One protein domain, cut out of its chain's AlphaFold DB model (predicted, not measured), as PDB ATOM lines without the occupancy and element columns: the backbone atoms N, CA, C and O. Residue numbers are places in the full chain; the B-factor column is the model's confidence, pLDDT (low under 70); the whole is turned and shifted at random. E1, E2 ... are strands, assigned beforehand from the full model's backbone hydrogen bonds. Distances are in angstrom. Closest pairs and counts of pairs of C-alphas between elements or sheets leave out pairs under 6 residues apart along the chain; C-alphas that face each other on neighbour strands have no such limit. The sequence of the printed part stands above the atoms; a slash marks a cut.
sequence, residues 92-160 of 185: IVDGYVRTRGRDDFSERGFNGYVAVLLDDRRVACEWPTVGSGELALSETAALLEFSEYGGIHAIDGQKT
ATOM      1  N   ILE A  92     -27.357   0.135   3.318       88.50
ATOM      2  CA  ILE A  92     -26.438  -0.999   3.365       88.50
ATOM      3  C   ILE A  92     -25.691  -0.958   2.044       88.50
ATOM      4  O   ILE A  92     -26.338  -1.029   0.998       88.50
ATOM      5  N   VAL A  93     -24.378  -0.778   2.103       89.50
ATOM      6  CA  VAL A  93     -23.516  -0.648   0.929       89.50
ATOM      7  C   VAL A  93     -22.357  -1.615   1.070       89.50
ATOM      8  O   VAL A  93     -21.723  -1.673   2.118       89.50
ATOM      9  N   ASP A  94     -22.101  -2.362   0.006       92.12
ATOM     10  CA  ASP A  94     -20.861  -3.107  -0.173       92.12
ATOM     11  C   ASP A  94     -19.885  -2.191  -0.918       92.12
ATOM     12  O   ASP A  94     -20.146  -1.801  -2.058       92.12
ATOM     13  N   GLY A  95     -18.852  -1.718  -0.228       91.62
ATOM     14  CA  GLY A  95     -18.006  -0.636  -0.723       91.62
ATOM     15  C   GLY A  95     -16.755  -0.468   0.123       91.62
ATOM     16  O   GLY A  95     -16.138  -1.449   0.536       91.62
ATOM     17  N   TYR A  96     -16.364   0.780   0.388       86.38
ATOM     18  CA  TYR A  96     -15.137   1.073   1.130       86.38
ATOM     19  C   TYR A  96     -15.372   2.088   2.244       86.38
ATOM     20  O   TYR A  96     -16.125   3.047   2.089       86.38
ATOM     21  N   VAL A  97     -14.672   1.922   3.364       85.50
ATOM     22  CA  VAL A  97     -14.488   2.982   4.360       85.50
ATOM     23  C   VAL A  97     -13.174   3.668   4.084       85.50
ATOM     24  O   VAL A  97     -12.135   3.009   4.031       85.50
ATOM     25  N   ARG A  98     -13.213   4.993   3.981       85.12
ATOM     26  CA  ARG A  98     -12.020   5.822   3.865       85.12
ATOM     27  C   ARG A  98     -11.870   6.712   5.088       85.12
ATOM     28  O   ARG A  98     -12.778   7.469   5.407       85.12
ATOM     29  N   THR A  99     -10.716   6.671   5.736       84.56
ATOM     30  CA  THR A  99     -10.307   7.663   6.735       84.56
ATOM     31  C   THR A  99      -9.316   8.623   6.103       84.56
ATOM     32  O   THR A  99      -8.490   8.196   5.301       84.56
ATOM     33  N   ARG A 100      -9.379   9.911   6.438       83.50
ATOM     34  CA  ARG A 100      -8.393  10.912   6.010       83.50
ATOM     35  C   ARG A 100      -8.089  11.887   7.140       83.50
ATOM     36  O   ARG A 100      -8.936  12.109   8.005       83.50
ATOM     37  N   GLY A 101      -6.887  12.456   7.102       81.75
ATOM     38  CA  GLY A 101      -6.447  13.501   8.019       81.75
ATOM     39  C   GLY A 101      -7.203  14.812   7.822       81.75
ATOM     40  O   GLY A 101      -8.168  14.894   7.051       81.75
ATOM     41  N   ARG A 102      -6.768  15.840   8.546       83.31
ATOM     42  CA  ARG A 102      -7.374  17.170   8.439       83.31
ATOM     43  C   ARG A 102      -6.925  17.830   7.140       83.31
ATOM     44  O   ARG A 102      -5.851  17.559   6.619       83.31
ATOM     45  N   ASP A 103      -7.765  18.709   6.634       84.19
ATOM     46  CA  ASP A 103      -7.466  19.614   5.532       84.19
ATOM     47  C   ASP A 103      -7.556  21.073   6.005       84.19
ATOM     48  O   ASP A 103      -7.948  21.360   7.141       84.19
ATOM     49  N   ASP A 104      -7.218  22.006   5.117       82.38
ATOM     50  CA  ASP A 104      -7.275  23.446   5.395       82.38
ATOM     51  C   ASP A 104      -8.702  23.944   5.709       82.38
ATOM     52  O   ASP A 104      -8.878  25.016   6.286       82.38
ATOM     53  N   PHE A 105      -9.726  23.155   5.362       79.81
ATOM     54  CA  PHE A 105     -11.141  23.447   5.604       79.81
ATOM     55  C   PHE A 105     -11.683  22.801   6.884       79.81
ATOM     56  O   PHE A 105     -12.859  22.970   7.218       79.81
ATOM     57  N   SER A 106     -10.845  22.079   7.627       78.19
ATOM     58  CA  SER A 106     -11.261  21.363   8.823       78.19
ATOM     59  C   SER A 106     -11.578  22.311   9.971       78.19
ATOM     60  O   SER A 106     -10.720  23.050  10.459       78.19
ATOM     61  N   GLU A 107     -12.806  22.222  10.479       74.69
ATOM     62  CA  GLU A 107     -13.225  22.947  11.675       74.69
ATOM     63  C   GLU A 107     -12.304  22.638  12.881       74.69
ATOM     64  O   GLU A 107     -11.669  21.577  13.000       74.69
ATOM     65  N   ARG A 108     -12.184  23.604  13.801       72.62
ATOM     66  CA  ARG A 108     -11.347  23.456  15.002       72.62
ATOM     67  C   ARG A 108     -11.931  22.379  15.921       72.62
ATOM     68  O   ARG A 108     -13.097  22.446  16.279       72.62
ATOM     69  N   GLY A 109     -11.092  21.435  16.347       70.00
ATOM     70  CA  GLY A 109     -11.474  20.357  17.271       70.00
ATOM     71  C   GLY A 109     -11.732  19.005  16.604       70.00
ATOM     72  O   GLY A 109     -11.788  17.998  17.303       70.00
ATOM     73  N   PHE A 110     -11.811  18.955  15.273       74.69
ATOM     74  CA  PHE A 110     -11.833  17.692  14.536       74.69
ATOM     75  C   PHE A 110     -10.420  17.183  14.264       74.69
ATOM     76  O   PHE A 110      -9.466  17.960  14.252       74.69
ATOM     77  N   ASN A 111     -10.275  15.877  14.062       76.38
ATOM     78  CA  ASN A 111      -8.989  15.220  13.833       76.38
ATOM     79  C   ASN A 111      -8.870  14.530  12.464       76.38
ATOM     80  O   ASN A 111      -7.837  13.931  12.160       76.38
ATOM     81  N   GLY A 112      -9.908  14.651  11.638       82.38
ATOM     82  CA  GLY A 112      -9.964  14.136  10.279       82.38
ATOM     83  C   GLY A 112     -11.400  13.846   9.863       82.38
ATOM     84  O   GLY A 112     -12.349  14.396  10.431       82.38
ATOM     85  N   TYR A 113     -11.536  12.969   8.873       82.44
ATOM     86  CA  TYR A 113     -12.819  12.572   8.314       82.44
ATOM     87  C   TYR A 113     -12.888  11.071   8.078       82.44
ATOM     88  O   TYR A 113     -11.885  10.416   7.777       82.44
ATOM     89  N   VAL A 114     -14.104  10.545   8.162       83.31
ATOM     90  CA  VAL A 114     -14.455   9.178   7.782       83.31
ATOM     91  C   VAL A 114     -15.522   9.256   6.702       83.31
ATOM     92  O   VAL A 114     -16.526   9.943   6.874       83.31
ATOM     93  N   ALA A 115     -15.322   8.542   5.602       85.88
ATOM     94  CA  ALA A 115     -16.242   8.479   4.481       85.88
ATOM     95  C   ALA A 115     -16.641   7.039   4.166       85.88
ATOM     96  O   ALA A 115     -15.832   6.117   4.289       85.88
ATOM     97  N   VAL A 116     -17.879   6.872   3.708       86.44
ATOM     98  CA  VAL A 116     -18.340   5.668   3.014       86.44
ATOM     99  C   VAL A 116     -18.239   5.931   1.518       86.44
ATOM    100  O   VAL A 116     -18.775   6.923   1.018       86.44
ATOM    101  N   LEU A 117     -17.555   5.041   0.811       91.12
ATOM    102  CA  LEU A 117     -17.446   5.033  -0.638       91.12
ATOM    103  C   LEU A 117     -18.284   3.890  -1.216       91.12
ATOM    104  O   LEU A 117     -18.370   2.813  -0.622       91.12
ATOM    105  N   LEU A 118     -18.869   4.129  -2.388       92.94
ATOM    106  CA  LEU A 118     -19.499   3.098  -3.209       92.94
ATOM    107  C   LEU A 118     -18.440   2.163  -3.824       92.94
ATOM    108  O   LEU A 118     -17.233   2.405  -3.723       92.94
ATOM    109  N   ASP A 119     -18.900   1.110  -4.489       92.44
ATOM    110  CA  ASP A 119     -18.077   0.167  -5.257       92.44
ATOM    111  C   ASP A 119     -17.181   0.858  -6.303       92.44
ATOM    112  O   ASP A 119     -16.027   0.472  -6.497       92.44
ATOM    113  N   ASP A 120     -17.673   1.937  -6.913       93.12
ATOM    114  CA  ASP A 120     -16.954   2.789  -7.865       93.12
ATOM    115  C   ASP A 120     -16.053   3.866  -7.222       93.12
ATOM    116  O   ASP A 120     -15.541   4.751  -7.913       93.12
ATOM    117  N   ARG A 121     -15.839   3.795  -5.901       90.56
ATOM    118  CA  ARG A 121     -15.072   4.748  -5.077       90.56
ATOM    119  C   ARG A 121     -15.636   6.171  -5.001       90.56
ATOM    120  O   ARG A 121     -14.971   7.053  -4.446       90.56
ATOM    121  N   ARG A 122     -16.851   6.443  -5.487       94.06
ATOM    122  CA  ARG A 122     -17.506   7.734  -5.217       94.06
ATOM    123  C   ARG A 122     -17.906   7.831  -3.751       94.06
ATOM    124  O   ARG A 122     -18.339   6.856  -3.146       94.06
ATOM    125  N   VAL A 123     -17.789   9.032  -3.184       91.25
ATOM    126  CA  VAL A 123     -18.200   9.312  -1.802       91.25
ATOM    127  C   VAL A 123     -19.722   9.276  -1.718       91.25
ATOM    128  O   VAL A 123     -20.392  10.101  -2.332       91.25
ATOM    129  N   ALA A 124     -20.255   8.333  -0.946       88.56
ATOM    130  CA  ALA A 124     -21.670   8.298  -0.607       88.56
ATOM    131  C   ALA A 124     -21.975   9.305   0.507       88.56
ATOM    132  O   ALA A 124     -22.913  10.087   0.393       88.56
ATOM    133  N   CYS A 125     -21.162   9.304   1.567       84.19
ATOM    134  CA  CYS A 125     -21.240  10.241   2.688       84.19
ATOM    135  C   CYS A 125     -19.875  10.390   3.368       84.19
ATOM    136  O   CYS A 125     -19.070   9.458   3.354       84.19
ATOM    137  N   GLU A 126     -19.634  11.543   3.992       83.88
ATOM    138  CA  GLU A 126     -18.420  11.839   4.758       83.88
ATOM    139  C   GLU A 126     -18.775  12.613   6.034       83.88
ATOM    140  O   GLU A 126     -19.611  13.517   6.008       83.88
ATOM    141  N   TRP A 127     -18.133  12.257   7.147       83.19
ATOM    142  CA  TRP A 127     -18.348  12.871   8.455       83.19
ATOM    143  C   TRP A 127     -17.027  13.303   9.086       83.19
ATOM    144  O   TRP A 127     -16.035  12.573   8.983       83.19
ATOM    145  N   PRO A 128     -17.008  14.450   9.782       79.69
ATOM    146  CA  PRO A 128     -15.859  14.854  10.570       79.69
ATOM    147  C   PRO A 128     -15.772  14.016  11.853       79.69
ATOM    148  O   PRO A 128     -16.787  13.660  12.458       79.69
ATOM    149  N   THR A 129     -14.554  13.720  12.295       72.25
ATOM    150  CA  THR A 129     -14.299  12.935  13.511       72.25
ATOM    151  C   THR A 129     -13.605  13.757  14.583       72.25
ATOM    152  O   THR A 129     -12.854  14.688  14.290       72.25
ATOM    153  N   VAL A 130     -13.828  13.389  15.844       70.88
ATOM    154  CA  VAL A 130     -13.196  14.019  17.008       70.88
ATOM    155  C   VAL A 130     -12.296  12.993  17.694       70.88
ATOM    156  O   VAL A 130     -12.719  11.869  17.963       70.88
ATOM    157  N   GLY A 131     -11.060  13.371  18.007       66.75
ATOM    158  CA  GLY A 131     -10.100  12.476  18.645       66.75
ATOM    159  C   GLY A 131      -8.742  13.126  18.889       66.75
ATOM    160  O   GLY A 131      -8.476  14.236  18.428       66.75
ATOM    161  N   SER A 132      -7.878  12.436  19.634       60.72
ATOM    162  CA  SER A 132      -6.484  12.832  19.818       60.72
ATOM    163  C   SER A 132      -5.634  12.325  18.649       60.72
ATOM    164  O   SER A 132      -5.596  11.129  18.370       60.72
ATOM    165  N   GLY A 133      -4.940  13.245  17.976       68.56
ATOM    166  CA  GLY A 133      -4.049  12.931  16.856       68.56
ATOM    167  C   GLY A 133      -4.759  12.818  15.507       68.56
ATOM    168  O   GLY A 133      -5.958  12.561  15.432       68.56
ATOM    169  N   GLU A 134      -4.004  13.051  14.439       73.00
ATOM    170  CA  GLU A 134      -4.508  13.041  13.069       73.00
ATOM    171  C   GLU A 134      -4.865  11.624  12.600       73.00
ATOM    172  O   GLU A 134      -4.128  10.665  12.844       73.00
ATOM    173  N   LEU A 135      -6.007  11.488  11.924       73.31
ATOM    174  CA  LEU A 135      -6.398  10.225  11.309       73.31
ATOM    175  C   LEU A 135      -5.476   9.879  10.141       73.31
ATOM    176  O   LEU A 135      -5.302  10.659   9.208       73.31
ATOM    177  N   ALA A 136      -4.945   8.658  10.158       76.38
ATOM    178  CA  ALA A 136      -4.199   8.134   9.026       76.38
ATOM    179  C   ALA A 136      -5.110   7.993   7.799       76.38
ATOM    180  O   ALA A 136      -6.273   7.591   7.913       76.38
ATOM    181  N   LEU A 137      -4.556   8.270   6.620       83.56
ATOM    182  CA  LEU A 137      -5.210   7.934   5.363       83.56
ATOM    183  C   LEU A 137      -5.275   6.408   5.234       83.56
ATOM    184  O   LEU A 137      -4.241   5.741   5.179       83.56
ATOM    185  N   SER A 138      -6.483   5.857   5.204       81.69
ATOM    186  CA  SER A 138      -6.717   4.422   5.032       81.69
ATOM    187  C   SER A 138      -7.978   4.210   4.217       81.69
ATOM    188  O   SER A 138      -8.953   4.930   4.398       81.69
ATOM    189  N   GLU A 139      -7.973   3.198   3.358       87.19
ATOM    190  CA  GLU A 139      -9.149   2.733   2.626       87.19
ATOM    191  C   GLU A 139      -9.264   1.221   2.824       87.19
ATOM    192  O   GLU A 139      -8.301   0.489   2.591       87.19
ATOM    193  N   THR A 140     -10.424   0.766   3.289       82.31
ATOM    194  CA  THR A 140     -10.675  -0.646   3.592       82.31
ATOM    195  C   THR A 140     -12.014  -1.048   2.995       82.31
ATOM    196  O   THR A 140     -13.020  -0.395   3.268       82.31
ATOM    197  N   ALA A 141     -12.026  -2.113   2.191       87.50
ATOM    198  CA  ALA A 141     -13.263  -2.702   1.685       87.50
ATOM    199  C   ALA A 141     -14.062  -3.305   2.845       87.50
ATOM    200  O   ALA A 141     -13.478  -3.995   3.683       87.50
ATOM    201  N   ALA A 142     -15.361  -3.025   2.900       84.19
ATOM    202  CA  ALA A 142     -16.241  -3.529   3.945       84.19
ATOM    203  C   ALA A 142     -17.717  -3.443   3.541       84.19
ATOM    204  O   ALA A 142     -18.125  -2.563   2.777       84.19
ATOM    205  N   LEU A 143     -18.532  -4.298   4.158       85.88
ATOM    206  CA  LEU A 143     -19.982  -4.164   4.152       85.88
ATOM    207  C   LEU A 143     -20.411  -3.153   5.221       85.88
ATOM    208  O   LEU A 143     -20.150  -3.338   6.412       85.88
ATOM    209  N   LEU A 144     -21.098  -2.092   4.809       82.94
ATOM    210  CA  LEU A 144     -21.338  -0.911   5.633       82.94
ATOM    211  C   LEU A 144     -22.822  -0.668   5.850       82.94
ATOM    212  O   LEU A 144     -23.584  -0.552   4.895       82.94
ATOM    213  N   GLU A 145     -23.215  -0.521   7.116       83.00
ATOM    214  CA  GLU A 145     -24.508   0.051   7.494       83.00
ATOM    215  C   GLU A 145     -24.290   1.508   7.906       83.00
ATOM    216  O   GLU A 145     -23.590   1.760   8.886       83.00
ATOM    217  N   PHE A 146     -24.882   2.475   7.201       81.19
ATOM    218  CA  PHE A 146     -24.739   3.898   7.531       81.19
ATOM    219  C   PHE A 146     -26.047   4.682   7.365       81.19
ATOM    220  O   PHE A 146     -26.979   4.249   6.685       81.19
ATOM    221  N   SER A 147     -26.122   5.857   7.984       78.81
ATOM    222  CA  SER A 147     -27.125   6.877   7.669       78.81
ATOM    223  C   SER A 147     -26.442   8.223   7.469       78.81
ATOM    224  O   SER A 147     -25.443   8.498   8.131       78.81
ATOM    225  N   GLU A 148     -26.981   9.069   6.588       72.38
ATOM    226  CA  GLU A 148     -26.361  10.354   6.208       72.38
ATOM    227  C   GLU A 148     -26.028  11.244   7.412       72.38
ATOM    228  O   GLU A 148     -25.062  11.998   7.392       72.38
ATOM    229  N   TYR A 149     -26.790  11.112   8.494       65.50
ATOM    230  CA  TYR A 149     -26.625  11.932   9.687       65.50
ATOM    231  C   TYR A 149     -26.119  11.184  10.921       65.50
ATOM    232  O   TYR A 149     -25.479  11.777  11.785       65.50
ATOM    233  N   GLY A 150     -26.392   9.880  11.014       63.06
ATOM    234  CA  GLY A 150     -25.984   9.049  12.150       63.06
ATOM    235  C   GLY A 150     -24.579   8.466  12.007       63.06
ATOM    236  O   GLY A 150     -24.075   7.873  12.958       63.06
ATOM    237  N   GLY A 151     -23.953   8.631  10.838       75.56
ATOM    238  CA  GLY A 151     -22.659   8.042  10.532       75.56
ATOM    239  C   GLY A 151     -22.753   6.553  10.214       75.56
ATOM    240  O   GLY A 151     -23.796   6.034   9.808       75.56
ATOM    241  N   ILE A 152     -21.630   5.863  10.400       76.06
ATOM    242  CA  ILE A 152     -21.511   4.419  10.196       76.06
ATOM    243  C   ILE A 152     -21.985   3.704  11.465       76.06
ATOM    244  O   ILE A 152     -21.437   3.938  12.542       76.06
ATOM    245  N   HIS A 153     -22.975   2.822  11.329       75.94
ATOM    246  CA  HIS A 153     -23.572   2.004  12.396       75.94
ATOM    247  C   HIS A 153     -22.903   0.633  12.533       75.94
ATOM    248  O   HIS A 153     -22.822   0.090  13.640       75.94
ATOM    249  N   ALA A 154     -22.452   0.055  11.417       77.12
ATOM    250  CA  ALA A 154     -21.737  -1.216  11.401       77.12
ATOM    251  C   ALA A 154     -20.771  -1.324  10.214       77.12
ATOM    252  O   ALA A 154     -21.044  -0.799   9.135       77.12
ATOM    253  N   ILE A 155     -19.671  -2.042  10.437       79.50
ATOM    254  CA  ILE A 155     -18.654  -2.427   9.451       79.50
ATOM    255  C   ILE A 155     -18.517  -3.949   9.542       79.50
ATOM    256  O   ILE A 155     -18.260  -4.473  10.625       79.50
ATOM    257  N   ASP A 156     -18.741  -4.665   8.441       77.69
ATOM    258  CA  ASP A 156     -18.678  -6.134   8.356       77.69
ATOM    259  C   ASP A 156     -19.513  -6.845   9.435       77.69
ATOM    260  O   ASP A 156     -19.101  -7.817  10.068       77.69
ATOM    261  N   GLY A 157     -20.704  -6.302   9.707       71.69
ATOM    262  CA  GLY A 157     -21.609  -6.798  10.747       71.69
ATOM    263  C   GLY A 157     -21.172  -6.482  12.184       71.69
ATOM    264  O   GLY A 157     -21.954  -6.691  13.116       71.69
ATOM    265  N   GLN A 158     -19.974  -5.925  12.394       71.69
ATOM    266  CA  GLN A 158     -19.553  -5.406  13.689       71.69
ATOM    267  C   GLN A 158     -20.083  -3.993  13.882       71.69
ATOM    268  O   GLN A 158     -19.802  -3.085  13.103       71.69
ATOM    269  N   LYS A 159     -20.841  -3.787  14.960       69.38
ATOM    270  CA  LYS A 159     -21.315  -2.452  15.321       69.38
ATOM    271  C   LYS A 159     -20.117  -1.571  15.657       69.38
ATOM    272  O   LYS A 159     -19.355  -1.891  16.564       69.38
ATOM    273  N   THR A 160     -20.015  -0.419  15.012       64.19
ATOM    274  CA  THR A 160     -18.992   0.619  15.258       64.19
ATOM    275  C   THR A 160     -19.188   1.360  16.587       64.19
ATOM    276  O   THR A 160     -18.511   2.344  16.881       64.19
TER     277      THR A 160
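Overview. This is residues 92 to 160 of the 185 residues of an uncharacterized protein of Candidatus Eremiobacter sp. RRmetagenome_bin22 (UniProt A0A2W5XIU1). One strongly twisted five-stranded sheet is folded back on itself, a folded sheet in which leaf E3 E2 faces leaf E4 E5, with E1 as hinge. The 69 printed residues hold strands E1 to E5 and no named helix, sheet order E3 E2 E1 E4 E5, antiparallel, all strand. The whole is compact, radius of gyration of the C-alphas 11.8 A, spans 31 by 23 by 19 A.

Along the chain. E1, residues 92 to 100, begins at C-alpha 92 (-26.438, -0.999, 3.365), measures 21.8 A and bends by 74 degrees at residue 95. E4, residues 138 to 147, measures 20.7 A and bends by 93 degrees at residue 141. E2 is residues 112 to 117, E3 123 to 129; E5, 151 to 155, ends at C-alpha 155 (-18.654, -2.427, 9.451).

Arrangement. Within hydrogen-bond range are N 97 and O 140 of E1 and E4, 2.8 A, and, in the hairpins, N 98 and O 115 of E1 and E2, 2.9 A, N 127 and O 114 of E3 and E2, 2.8 A, and N 153 and O 145 of E5 and E4, 2.7 A. E1 E2 E3 form a meander, each the antiparallel neighbour of the one before; E4 beside E1 completes a Greek key.

Size, cuts and confidence. The printed part has no cut; the E1 to E2 link, 11 residues, is long. Residues 131 to 133, 149 to 150 and 159 to 160 have pLDDT under 70.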